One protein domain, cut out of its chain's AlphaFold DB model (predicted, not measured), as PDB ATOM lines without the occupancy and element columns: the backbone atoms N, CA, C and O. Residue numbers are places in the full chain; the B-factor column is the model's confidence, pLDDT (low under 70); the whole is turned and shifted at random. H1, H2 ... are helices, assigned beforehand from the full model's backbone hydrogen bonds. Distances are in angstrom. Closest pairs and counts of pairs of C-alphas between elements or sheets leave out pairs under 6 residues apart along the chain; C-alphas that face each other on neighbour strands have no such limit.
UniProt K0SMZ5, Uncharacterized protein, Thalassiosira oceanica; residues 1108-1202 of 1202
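This is residues 1108 to 1202 of the 1202 residues of an uncharacterized protein of Thalassiosira oceanica (UniProt K0SMZ5). Four helices form a loose cluster about short H1, with the first turns of H4 packed on H1 and with H2 and H3 close to it. H2 and H3 make a corner, a long loop runs back from the far end of H3 to H4, and residues 1196 to 1202 stick out at the end of H4. The printed part has 95 residues, with four named helices in the order H1, H2, H3, H4 and no named strand, and its class is all helix. It is compact, with a radius of gyration of the C-alphas of 13.5 A and spans of 35 by 35 by 21 A.

Residues 1108 to 1109 pair antiparallel with residues 1179 to 1180, stretches too short to be named strands. H1, residues 1120 to 1129, is close to but not clearly touching H2, residues 1138 to 1144; their closest C-alphas, of Gln 1124 and Phe 1138, are 7.1 A apart. H3, residues 1146 to 1163, is also close to but not clearly touching H1, at a shallow tilt of 29 degrees, the same way; the closest C-alphas, of Ile 1127 and Leu 1153, are 7.3 A apart. H2 and H3 only just touch, with 3 pairs of C-alphas within 8 A, and touch only at the corner; the closest C-alphas are those of Met 1141 and Leu 1149, 7.0 A. H4, residues 1185 to 1201, touches H1 with residues 1186 to 1190 alone, at a steep tilt of 45 degrees, opposite ways; the closest C-alphas, of His 1122 and Met 1187, are 4.9 A apart. H4 is apart from H2 and H3. In H1, H2, H3 and H4 every O i to N i+4 pair is within hydrogen-bond range.

H1 begins at C-alpha 1120 (164.325, 110.520, 140.652) and is 14.2 A long; H2 is 10.3 A. H3 is 25.9 A. H4, 24.3 A, ends at C-alpha 1201 (171.331, 97.612, 158.951).

The farthest C-alphas, of Pro 1135 and Ser 1202, are 39.3 A apart. The printed part has no cut; the link H3 to H4 is long, 21 residues. Mean pLDDT of the printed part is 89.7, with residue 1202 under 70.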
ATOM      1  N   PHE A1108     157.282  96.761 146.708       90.00
ATOM      2  CA  PHE A1108     158.180  97.810 147.180       90.00
ATOM      3  C   PHE A1108     157.422  98.876 147.989       90.00
ATOM      4  O   PHE A1108     156.458  99.458 147.476       90.00
ATOM      5  N   PRO A1109     157.825  99.189 149.235       90.94
ATOM      6  CA  PRO A1109     157.140 100.199 150.039       90.94
ATOM      7  C   PRO A1109     157.283 101.614 149.455       90.94
ATOM      8  O   PRO A1109     158.377 102.179 149.411       90.94
ATOM      9  N   ILE A1110     156.165 102.262 149.113       92.75
ATOM     10  CA  ILE A1110     156.128 103.618 148.522       92.75
ATOM     11  C   ILE A1110     156.788 104.651 149.444       92.75
ATOM     12  O   ILE A1110     157.403 105.619 148.991       92.75
ATOM     13  N   ALA A1111     156.691 104.448 150.762       92.69
ATOM     14  CA  ALA A1111     157.315 105.317 151.756       92.69
ATOM     15  C   ALA A1111     158.847 105.381 151.616       92.69
ATOM     16  O   ALA A1111     159.441 106.409 151.941       92.69
ATOM     17  N   LYS A1112     159.480 104.318 151.102       92.12
ATOM     18  CA  LYS A1112     160.935 104.216 150.934       92.12
ATOM     19  C   LYS A1112     161.429 104.851 149.629       92.12
ATOM     20  O   LYS A1112     162.632 105.071 149.490       92.12
ATOM     21  N   ILE A1113     160.514 105.241 148.736       92.62
ATOM     22  CA  ILE A1113     160.817 106.028 147.540       92.62
ATOM     23  C   ILE A1113     161.012 107.491 147.960       92.62
ATOM     24  O   ILE A1113     160.051 108.188 148.282       92.62
ATOM     25  N   THR A1114     162.250 107.976 148.051       93.12
ATOM     26  CA  THR A1114     162.539 109.304 148.634       93.12
ATOM     27  C   THR A1114     163.522 110.099 147.787       93.12
ATOM     28  O   THR A1114     164.399 109.524 147.146       93.12
ATOM     29  N   LYS A1115     163.406 111.435 147.821       91.56
ATOM     30  CA  LYS A1115     164.377 112.331 147.173       91.56
ATOM     31  C   LYS A1115     165.787 112.145 147.734       91.56
ATOM     32  O   LYS A1115     166.744 112.123 146.975       91.56
ATOM     33  N   SER A1116     165.907 111.937 149.048       89.81
ATOM     34  CA  SER A1116     167.190 111.754 149.744       89.81
ATOM     35  C   SER A1116     167.971 110.515 149.306       89.81
ATOM     36  O   SER A1116     169.170 110.458 149.536       89.81
ATOM     37  N   ARG A1117     167.309 109.531 148.684       87.94
ATOM     38  CA  ARG A1117     167.949 108.340 148.103       87.94
ATOM     39  C   ARG A1117     168.179 108.453 146.593       87.94
ATOM     40  O   ARG A1117     168.447 107.458 145.940       87.94
ATOM     41  N   ASN A1118     168.028 109.649 146.025       91.56
ATOM     42  CA  ASN A1118     168.148 109.894 144.590       91.56
ATOM     43  C   ASN A1118     167.203 109.020 143.730       91.56
ATOM     44  O   ASN A1118     167.541 108.580 142.636       91.56
ATOM     45  N   HIS A1119     165.972 108.767 144.196       94.94
ATOM     46  CA  HIS A1119     165.002 107.944 143.456       94.94
ATOM     47  C   HIS A1119     164.292 108.678 142.302       94.94
ATOM     48  O   HIS A1119     163.172 108.318 141.943       94.94
ATOM     49  N   LYS A1120     164.907 109.725 141.740       95.31
ATOM     50  CA  LYS A1120     164.325 110.520 140.652       95.31
ATOM     51  C   LYS A1120     164.100 109.660 139.407       95.31
ATOM     52  O   LYS A1120     162.956 109.472 139.000       95.31
ATOM     53  N   ASP A1121     165.176 109.078 138.891       95.56
ATOM     54  CA  ASP A1121     165.160 108.308 137.643       95.56
ATOM     55  C   ASP A1121     164.347 107.020 137.801       95.56
ATOM     56  O   ASP A1121     163.553 106.661 136.934       95.56
ATOM     57  N   HIS A1122     164.447 106.388 138.974       95.81
ATOM     58  CA  HIS A1122     163.628 105.244 139.367       95.81
ATOM     59  C   HIS A1122     162.126 105.569 139.298       95.81
ATOM     60  O   HIS A1122     161.354 104.842 138.677       95.81
ATOM     61  N   MET A1123     161.702 106.687 139.902       95.69
ATOM     62  CA  MET A1123     160.306 107.142 139.888       95.69
ATOM     63  C   MET A1123     159.829 107.475 138.472       95.69
ATOM     64  O   MET A1123     158.720 107.092 138.102       95.69
ATOM     65  N   GLN A1124     160.655 108.167 137.683       96.69
ATOM     66  CA  GLN A1124     160.331 108.519 136.301       96.69
ATOM     67  C   GLN A1124     160.142 107.267 135.445       96.69
ATOM     68  O   GLN A1124     159.113 107.122 134.787       96.69
ATOM     69  N   SER A1125     161.099 106.340 135.517       96.00
ATOM     70  CA  SER A1125     161.063 105.068 134.798       96.00
ATOM     71  C   SER A1125     159.834 104.245 135.175       96.00
ATOM     72  O   SER A1125     159.152 103.724 134.297       96.00
ATOM     73  N   GLU A1126     159.477 104.199 136.461       96.88
ATOM     74  CA  GLU A1126     158.298 103.477 136.941       96.88
ATOM     75  C   GLU A1126     156.982 104.089 136.446       96.88
ATOM     76  O   GLU A1126     156.066 103.366 136.053       96.88
ATOM     77  N   ILE A1127     156.879 105.420 136.436       96.19
ATOM     78  CA  ILE A1127     155.718 106.146 135.904       96.19
ATOM     79  C   ILE A1127     155.573 105.904 134.400       96.19
ATOM     80  O   ILE A1127     154.469 105.602 133.934       96.19
ATOM     81  N   SER A1128     156.682 105.978 133.658       95.19
ATOM     82  CA  SER A1128     156.716 105.699 132.222       95.19
ATOM     83  C   SER A1128     156.360 104.244 131.912       95.19
ATOM     84  O   SER A1128     155.514 104.007 131.053       95.19
ATOM     85  N   ALA A1129     156.928 103.275 132.639       94.31
ATOM     86  CA  ALA A1129     156.645 101.848 132.466       94.31
ATOM     87  C   ALA A1129     155.172 101.501 132.738       94.31
ATOM     88  O   ALA A1129     154.608 100.627 132.083       94.31
ATOM     89  N   ARG A1130     154.528 102.226 133.662       94.00
ATOM     90  CA  ARG A1130     153.094 102.091 133.966       94.00
ATOM     91  C   ARG A1130     152.180 102.845 132.998       94.00
ATOM     92  O   ARG A1130     150.967 102.685 133.081       94.00
ATOM     93  N   GLY A1131     152.722 103.693 132.122       95.19
ATOM     94  CA  GLY A1131     151.926 104.555 131.247       95.19
ATOM     95  C   GLY A1131     151.061 105.567 132.012       95.19
ATOM     96  O   GLY A1131     149.971 105.915 131.555       95.19
ATOM     97  N   ILE A1132     151.504 106.023 133.190       95.94
ATOM     98  CA  ILE A1132     150.770 107.017 133.983       95.94
ATOM     99  C   ILE A1132     150.921 108.389 133.315       95.94
ATOM    100  O   ILE A1132     152.023 108.926 133.227       95.94
ATOM    101  N   SER A1133     149.806 108.973 132.872       95.06
ATOM    102  CA  SER A1133     149.781 110.340 132.337       95.06
ATOM    103  C   SER A1133     149.977 111.360 133.460       95.06
ATOM    104  O   SER A1133     149.255 111.327 134.462       95.06
ATOM    105  N   LEU A1134     150.949 112.260 133.300       95.25
ATOM    106  CA  LEU A1134     151.251 113.301 134.279       95.25
ATOM    107  C   LEU A1134     150.499 114.600 133.949       95.25
ATOM    108  O   LEU A1134     150.432 114.987 132.782       95.25
ATOM    109  N   PRO A1135     149.950 115.309 134.953       92.62
ATOM    110  CA  PRO A1135     149.284 116.596 134.741       92.62
ATOM    111  C   PRO A1135     150.251 117.725 134.348       92.62
ATOM    112  O   PRO A1135     149.810 118.756 133.843       92.62
ATOM    113  N   LYS A1136     151.550 117.545 134.612       94.12
ATOM    114  CA  LYS A1136     152.648 118.472 134.320       94.12
ATOM    115  C   LYS A1136     153.884 117.674 133.910       94.12
ATOM    116  O   LYS A1136     153.929 116.460 134.112       94.12
ATOM    117  N   GLU A1137     154.899 118.356 133.390       94.50
ATOM    118  CA  GLU A1137     156.201 117.739 133.133       94.50
ATOM    119  C   GLU A1137     156.769 117.105 134.413       94.50
ATOM    120  O   GLU A1137     156.659 117.674 135.505       94.50
ATOM    121  N   PHE A1138     157.389 115.926 134.278       95.12
ATOM    122  CA  PHE A1138     157.897 115.156 135.421       95.12
ATOM    123  C   PHE A1138     158.838 115.986 136.299       95.12
ATOM    124  O   PHE A1138     158.756 115.914 137.522       95.12
ATOM    125  N   GLU A1139     159.685 116.809 135.680       95.25
ATOM    126  CA  GLU A1139     160.640 117.669 136.382       95.25
ATOM    127  C   GLU A1139     159.960 118.698 137.289       95.25
ATOM    128  O   GLU A1139     160.372 118.898 138.433       95.25
ATOM    129  N   GLU A1140     158.855 119.296 136.835       92.19
ATOM    130  CA  GLU A1140     158.107 120.265 137.640       92.19
ATOM    131  C   GLU A1140     157.470 119.591 138.866       92.19
ATOM    132  O   GLU A1140     157.515 120.126 139.982       92.19
ATOM    133  N   MET A1141     156.921 118.387 138.671       94.44
ATOM    134  CA  MET A1141     156.330 117.604 139.755       94.44
ATOM    135  C   MET A1141     157.385 117.053 140.717       94.44
ATOM    136  O   MET A1141     157.161 117.023 141.926       94.44
ATOM    137  N   TYR A1142     158.550 116.639 140.213       92.12
ATOM    138  CA  TYR A1142     159.643 116.140 141.041       92.12
ATOM    139  C   TYR A1142     160.082 117.200 142.050       92.12
ATOM    140  O   TYR A1142     160.175 116.909 143.245       92.12
ATOM    141  N   ASP A1143     160.279 118.442 141.608       87.69
ATOM    142  CA  ASP A1143     160.780 119.513 142.464       87.69
ATOM    143  C   ASP A1143     159.763 119.956 143.519       87.69
ATOM    144  O   ASP A1143     160.120 120.082 144.696       87.69
ATOM    145  N   ARG A1144     158.492 120.128 143.137       87.25
ATOM    146  CA  ARG A1144     157.481 120.784 143.990       87.25
ATOM    147  C   ARG A1144     156.421 119.847 144.575       87.25
ATOM    148  O   ARG A1144     155.857 120.168 145.615       87.25
ATOM    149  N   GLU A1145     156.177 118.694 143.953       93.56
ATOM    150  CA  GLU A1145     154.970 117.868 144.143       93.56
ATOM    151  C   GLU A1145     155.313 116.360 144.259       93.56
ATOM    152  O   GLU A1145     154.622 115.478 143.749       93.56
ATOM    153  N   TRP A1146     156.405 116.018 144.954       94.56
ATOM    154  CA  TRP A1146     156.881 114.625 145.070       94.56
ATOM    155  C   TRP A1146     155.866 113.659 145.691       94.56
ATOM    156  O   TRP A1146     155.777 112.494 145.293       94.56
ATOM    157  N   ASP A1147     155.087 114.125 146.666       95.06
ATOM    158  CA  ASP A1147     154.028 113.307 147.251       95.06
ATOM    159  C   ASP A1147     152.873 113.074 146.271       95.06
ATOM    160  O   ASP A1147     152.245 112.015 146.331       95.06
ATOM    161  N   ASP A1148     152.648 113.974 145.310       95.00
ATOM    162  CA  ASP A1148     151.654 113.773 144.255       95.00
ATOM    163  C   ASP A1148     152.106 112.701 143.263       95.00
ATOM    164  O   ASP A1148     151.303 111.840 142.906       95.00
ATOM    165  N   LEU A1149     153.401 112.629 142.925       95.62
ATOM    166  CA  LEU A1149     153.960 111.506 142.153       95.62
ATOM    167  C   LEU A1149     153.752 110.160 142.872       95.62
ATOM    168  O   LEU A1149     153.317 109.178 142.266       95.62
ATOM    169  N   LYS A1150     153.971 110.112 144.193       95.94
ATOM    170  CA  LYS A1150     153.650 108.920 145.000       95.94
ATOM    171  C   LYS A1150     152.158 108.608 145.005       95.94
ATOM    172  O   LYS A1150     151.781 107.439 144.963       95.94
ATOM    173  N   ASN A1151     151.305 109.626 145.092       95.75
ATOM    174  CA  ASN A1151     149.855 109.454 145.083       95.75
ATOM    175  C   ASN A1151     149.355 108.929 143.733       95.75
ATOM    176  O   ASN A1151     148.480 108.066 143.721       95.75
ATOM    177  N   LEU A1152     149.955 109.360 142.619       95.69
ATOM    178  CA  LEU A1152     149.685 108.811 141.290       95.69
ATOM    179  C   LEU A1152     150.051 107.324 141.209       95.69
ATOM    180  O   LEU A1152     149.239 106.525 140.740       95.69
ATOM    181  N   LEU A1153     151.206 106.919 141.751       95.50
ATOM    182  CA  LEU A1153     151.569 105.500 141.855       95.50
ATOM    183  C   LEU A1153     150.582 104.705 142.718       95.50
ATOM    184  O   LEU A1153     150.162 103.618 142.320       95.50
ATOM    185  N   ARG A1154     150.174 105.245 143.876       95.75
ATOM    186  CA  ARG A1154     149.157 104.621 144.745       95.75
ATOM    187  C   ARG A1154     147.839 104.415 144.016       95.75
ATOM    188  O   ARG A1154     147.244 103.347 144.124       95.75
ATOM    189  N   LEU A1155     147.384 105.443 143.302       94.69
ATOM    190  CA  LEU A1155     146.137 105.418 142.549       94.69
ATOM    191  C   LEU A1155     146.199 104.395 141.417       94.69
ATOM    192  O   LEU A1155     145.300 103.567 141.304       94.69
ATOM    193  N   HIS A1156     147.274 104.402 140.630       95.56
ATOM    194  CA  HIS A1156     147.453 103.436 139.553       95.56
ATOM    195  C   HIS A1156     147.528 101.998 140.084       95.56
ATOM    196  O   HIS A1156     146.875 101.102 139.553       95.56
ATOM    197  N   GLU A1157     148.297 101.753 141.149       93.88
ATOM    198  CA  GLU A1157     148.392 100.425 141.759       93.88
ATOM    199  C   GLU A1157     147.055  99.974 142.361       93.88
ATOM    200  O   GLU A1157     146.684  98.810 142.217       93.88
ATOM    201  N   PHE A1158     146.288 100.885 142.965       92.06
ATOM    202  CA  PHE A1158     144.927 100.604 143.423       92.06
ATOM    203  C   PHE A1158     144.024 100.161 142.264       92.06
ATOM    204  O   PHE A1158     143.391  99.111 142.361       92.06
ATOM    205  N   SER A1159     144.022 100.908 141.155       90.56
ATOM    206  CA  SER A1159     143.252 100.568 139.952       90.56
ATOM    207  C   SER A1159     143.683  99.229 139.356       90.56
ATOM    208  O   SER A1159     142.839  98.426 138.968       90.56
ATOM    209  N   ARG A1160     144.991  98.939 139.336       91.44
ATOM    210  CA  ARG A1160     145.533  97.649 138.883       91.44
ATOM    211  C   ARG A1160     145.041  96.497 139.759       91.44
ATOM    212  O   ARG A1160     144.619  95.469 139.234       91.44
ATOM    213  N   LEU A1161     145.097  96.658 141.082       84.44
ATOM    214  CA  LEU A1161     144.626  95.651 142.036       84.44
ATOM    215  C   LEU A1161     143.118  95.418 141.913       84.44
ATOM    216  O   LEU A1161     142.669  94.281 142.032       84.44
ATOM    217  N   GLU A1162     142.343  96.473 141.663       86.00
ATOM    218  CA  GLU A1162     140.903  96.380 141.420       86.00
ATOM    219  C   GLU A1162     140.594  95.656 140.104       86.00
ATOM    220  O   GLU A1162     139.826  94.695 140.112       86.00
ATOM    221  N   ALA A1163     141.261  96.030 139.008       84.44
ATOM    222  CA  ALA A1163     141.106  95.387 137.704       84.44
ATOM    223  C   ALA A1163     141.519  93.905 137.718       84.44
ATOM    224  O   ALA A1163     140.892  93.080 137.061       84.44
ATOM    225  N   ALA A1164     142.550  93.553 138.492       77.44
ATOM    226  CA  ALA A1164     143.014  92.175 138.644       77.44
ATOM    227  C   ALA A1164     142.165  91.340 139.624       77.44
ATOM    228  O   ALA A1164     142.460  90.163 139.820       77.44
ATOM    229  N   GLY A1165     141.172  91.933 140.303       78.62
ATOM    230  CA  GLY A1165     140.441  91.260 141.384       78.62
ATOM    231  C   GLY A1165     141.322  90.897 142.591       78.62
ATOM    232  O   GLY A1165     140.956  90.052 143.400       78.62
ATOM    233  N   GLN A1166     142.495  91.527 142.719       77.12
ATOM    234  CA  GLN A1166     143.505  91.266 143.752       77.12
ATOM    235  C   GLN A1166     143.472  92.295 144.894       77.12
ATOM    236  O   GLN A1166     144.351  92.292 145.760       77.12
ATOM    237  N   LYS A1167     142.492  93.209 144.902       81.00
ATOM    238  CA  LYS A1167     142.342  94.243 145.933       81.00
ATOM    239  C   LYS A1167     142.066  93.590 147.297       81.00
ATOM    240  O   LYS A1167     141.004  92.994 147.472       81.00
ATOM    241  N   PRO A1168     142.972  93.712 148.289       74.12
ATOM    242  CA  PRO A1168     142.710  93.192 149.626       74.12
ATOM    243  C   PRO A1168     141.488  93.887 150.235       74.12
ATOM    244  O   PRO A1168     141.383  95.108 150.139       74.12
ATOM    245  N   GLU A1169     140.629  93.156 150.952       75.06
ATOM    246  CA  GLU A1169     139.410  93.709 151.584       75.06
ATOM    247  C   GLU A1169     139.678  94.934 152.480       75.06
ATOM    248  O   GLU A1169     138.822  95.794 152.662       75.06
ATOM    249  N   LYS A1170     140.890  95.033 153.043       76.88
ATOM    250  CA  LYS A1170     141.310  96.142 153.911       76.88
ATOM    251  C   LYS A1170     141.652  97.433 153.155       76.88
ATOM    252  O   LYS A1170     141.737  98.482 153.793       76.88
ATOM    253  N   ILE A1171     141.888  97.369 151.843       81.56
ATOM    254  CA  ILE A1171     142.223  98.523 151.003       81.56
ATOM    255  C   ILE A1171     140.932  99.006 150.335       81.56
ATOM    256  O   ILE A1171     140.546  98.555 149.261       81.56
ATOM    257  N   VAL A1172     140.253  99.930 151.009       88.44
ATOM    258  CA  VAL A1172     138.975 100.515 150.574       88.44
ATOM    259  C   VAL A1172     139.201 101.747 149.693       88.44
ATOM    260  O   VAL A1172     138.374 102.059 148.842       88.44
ATOM    261  N   LYS A1173     140.331 102.444 149.867       92.81
ATOM    262  CA  LYS A1173     140.703 103.640 149.096       92.81
ATOM    263  C   LYS A1173     142.169 103.604 148.668       92.81
ATOM    264  O   LYS A1173     143.008 103.060 149.384       92.81
ATOM    265  N   TRP A1174     142.491 104.258 147.552       93.25
ATOM    266  CA  TRP A1174     143.844 104.287 146.980       93.25
ATOM    267  C   TRP A1174     144.921 104.793 147.949       93.25
ATOM    268  O   TRP A1174     146.044 104.299 147.937       93.25
ATOM    269  N   SER A1175     144.586 105.712 148.860       90.31
ATOM    270  CA  SER A1175     145.533 106.235 149.860       90.31
ATOM    271  C   SER A1175     145.995 105.199 150.891       90.31
ATOM    272  O   SER A1175     146.933 105.463 151.633       90.31
ATOM    273  N   GLN A1176     145.357 104.024 150.945       89.94
ATOM    274  CA  GLN A1176     145.776 102.899 151.787       89.94
ATOM    275  C   GLN A1176     146.768 101.961 151.084       89.94
ATOM    276  O   GLN A1176     147.268 101.028 151.713       89.94
ATOM    277  N   VAL A1177     147.059 102.183 149.797       90.31
ATOM    278  CA  VAL A1177     148.126 101.469 149.095       90.31
ATOM    279  C   VAL A1177     149.467 102.008 149.591       90.31
ATOM    280  O   VAL A1177     149.826 103.160 149.356       90.31
ATOM    281  N   ASN A1178     150.199 101.169 150.318       92.69
ATOM    282  CA  ASN A1178     151.495 101.528 150.898       92.69
ATOM    283  C   ASN A1178     152.677 100.923 150.136       92.69
ATOM    284  O   ASN A1178     153.820 101.291 150.398       92.69
ATOM    285  N   GLU A1179     152.410 100.020 149.197       93.06
ATOM    286  CA  GLU A1179     153.415  99.247 148.476       93.06
ATOM    287  C   GLU A1179     152.978  99.068 147.017       93.06
ATOM    288  O   GLU A1179     151.778  98.984 146.745       93.06
ATOM    289  N   ILE A1180     153.940  98.990 146.099       92.81
ATOM    290  CA  ILE A1180     153.718  98.772 144.661       92.81
ATOM    291  C   ILE A1180     154.507  97.561 144.175       92.81
ATOM    292  O   ILE A1180     155.580  97.300 144.694       92.81
ATOM    293  N   VAL A1181     154.027  96.836 143.168       90.06
ATOM    294  CA  VAL A1181     154.870  95.853 142.458       90.06
ATOM    295  C   VAL A1181     155.663  96.592 141.377       90.06
ATOM    296  O   VAL A1181     154.996  97.079 140.461       90.06
ATOM    297  N   PRO A1182     157.005  96.714 141.450       91.75
ATOM    298  CA  PRO A1182     157.794  97.422 140.436       91.75
ATOM    299  C   PRO A1182     157.503  96.926 139.010       91.75
ATOM    300  O   PRO A1182     157.333  95.724 138.791       91.75
ATOM    301  N   GLN A1183     157.404  97.846 138.047       90.56
ATOM    302  CA  GLN A1183     157.211  97.533 136.622       90.56
ATOM    303  C   GLN A1183     158.393  97.955 135.744       90.56
ATOM    304  O   GLN A1183     158.539  97.428 134.643       90.56
ATOM    305  N   SER A1184     159.234  98.870 136.221       92.94
ATOM    306  CA  SER A1184     160.490  99.260 135.583       92.94
ATOM    307  C   SER A1184     161.686  98.504 136.170       92.94
ATOM    308  O   SER A1184     161.731  98.229 137.370       92.94
ATOM    309  N   GLU A1185     162.682  98.215 135.328       90.12
ATOM    310  CA  GLU A1185     163.950  97.600 135.751       90.12
ATOM    311  C   GLU A1185     164.690  98.480 136.766       90.12
ATOM    312  O   GLU A1185     165.168  97.978 137.778       90.12
ATOM    313  N   LEU A1186     164.682  99.804 136.567       90.94
ATOM    314  CA  LEU A1186     165.276 100.745 137.516       90.94
ATOM    315  C   LEU A1186     164.578 100.674 138.885       90.94
ATOM    316  O   LEU A1186     165.238 100.567 139.914       90.94
ATOM    317  N   MET A1187     163.243 100.683 138.958       93.25
ATOM    318  CA  MET A1187     162.571 100.575 140.264       93.25
ATOM    319  C   MET A1187     162.831  99.223 140.949       93.25
ATOM    320  O   MET A1187     162.879  99.165 142.179       93.25
ATOM    321  N   GLN A1188     163.030  98.153 140.175       87.50
ATOM    322  CA  GLN A1188     163.463  96.859 140.700       87.50
ATOM    323  C   GLN A1188     164.888  96.936 141.281       87.50
ATOM    324  O   GLN A1188     165.106  96.467 142.394       87.50
ATOM    325  N   GLU A1189     165.825  97.600 140.600       88.44
ATOM    326  CA  GLU A1189     167.186  97.858 141.099       88.44
ATOM    327  C   GLU A1189     167.183  98.687 142.398       88.44
ATOM    328  O   GLU A1189     167.881  98.357 143.362       88.44
ATOM    329  N   ALA A1190     166.339  99.724 142.477       89.19
ATOM    330  CA  ALA A1190     166.163 100.509 143.701       89.19
ATOM    331  C   ALA A1190     165.584  99.677 144.852       89.19
ATOM    332  O   ALA A1190     165.942  99.891 146.016       89.19
ATOM    333  N   MET A1191     164.682  98.738 144.549       87.81
ATOM    334  CA  MET A1191     164.157  97.805 145.540       87.81
ATOM    335  C   MET A1191     165.254  96.864 146.038       87.81
ATOM    336  O   MET A1191     165.406  96.726 147.249       87.81
ATOM    337  N   ASP A1192     166.043  96.277 145.144       83.56
ATOM    338  CA  ASP A1192     167.151  95.391 145.506       83.56
ATOM    339  C   ASP A1192     168.190  96.123 146.368       83.56
ATOM    340  O   ASP A1192     168.507  95.660 147.464       83.56
ATOM    341  N   THR A1193     168.618  97.319 145.949       87.12
ATOM    342  CA  THR A1193     169.548  98.178 146.709       87.12
ATOM    343  C   THR A1193     168.999  98.499 148.100       87.12
ATOM    344  O   THR A1193     169.698  98.399 149.108       87.12
ATOM    345  N   TYR A1194     167.711  98.847 148.188       87.19
ATOM    346  CA  TYR A1194     167.058  99.103 149.469       87.19
ATOM    347  C   TYR A1194     167.079  97.880 150.391       87.19
ATOM    348  O   TYR A1194     167.302  98.022 151.594       87.19
ATOM    349  N   MET A1195     166.822  96.693 149.848       82.81
ATOM    350  CA  MET A1195     166.789  95.470 150.640       82.81
ATOM    351  C   MET A1195     168.193  95.058 151.098       82.81
ATOM    352  O   MET A1195     168.337  94.610 152.235       82.81
ATOM    353  N   GLU A1196     169.228  95.287 150.287       82.50
ATOM    354  CA  GLU A1196     170.629  95.124 150.700       82.50
ATOM    355  C   GLU A1196     171.014  96.085 151.833       82.50
ATOM    356  O   GLU A1196     171.626  95.669 152.823       82.50
ATOM    357  N   GLU A1197     170.600  97.354 151.743       84.00
ATOM    358  CA  GLU A1197     170.801  98.321 152.824       84.00
ATOM    359  C   GLU A1197     170.103  97.894 154.120       84.00
ATOM    360  O   GLU A1197     170.676  98.034 155.198       84.00
ATOM    361  N   GLU A1198     168.852  97.427 154.051       80.44
ATOM    362  CA  GLU A1198     168.117  96.980 155.243       80.44
ATOM    363  C   GLU A1198     168.736  95.706 155.827       80.44
ATOM    364  O   GLU A1198     168.830  95.593 157.044       80.44
ATOM    365  N   ALA A1199     169.218  94.785 154.987       72.31
ATOM    366  CA  ALA A1199     169.913  93.579 155.432       72.31
ATOM    367  C   ALA A1199     171.259  93.860 156.109       72.31
ATOM    368  O   ALA A1199     171.659  93.090 156.974       72.31
ATOM    369  N   THR A1200     171.921  94.957 155.731       72.56
ATOM    370  CA  THR A1200     173.181  95.432 156.337       72.56
ATOM    371  C   THR A1200     172.942  96.324 157.568       72.56
ATOM    372  O   THR A1200     173.859  96.636 158.320       72.56
ATOM    373  N   LYS A1201     171.714  96.826 157.761       71.94
ATOM    374  CA  LYS A1201     171.331  97.612 158.951       71.94
ATOM    375  C   LYS A1201     170.758  96.740 160.072       71.94
ATOM    376  O   LYS A1201     170.813  97.153 161.235       71.94
ATOM    377  N   SER A1202     170.122  95.628 159.702       53.69
ATOM    378  CA  SER A1202     169.347  94.726 160.568       53.69
ATOM    379  C   SER A1202     170.244  93.744 161.307       53.69
ATOM    380  O   SER A1202     170.362  93.884 162.552       53.69
TER     381      SER A1202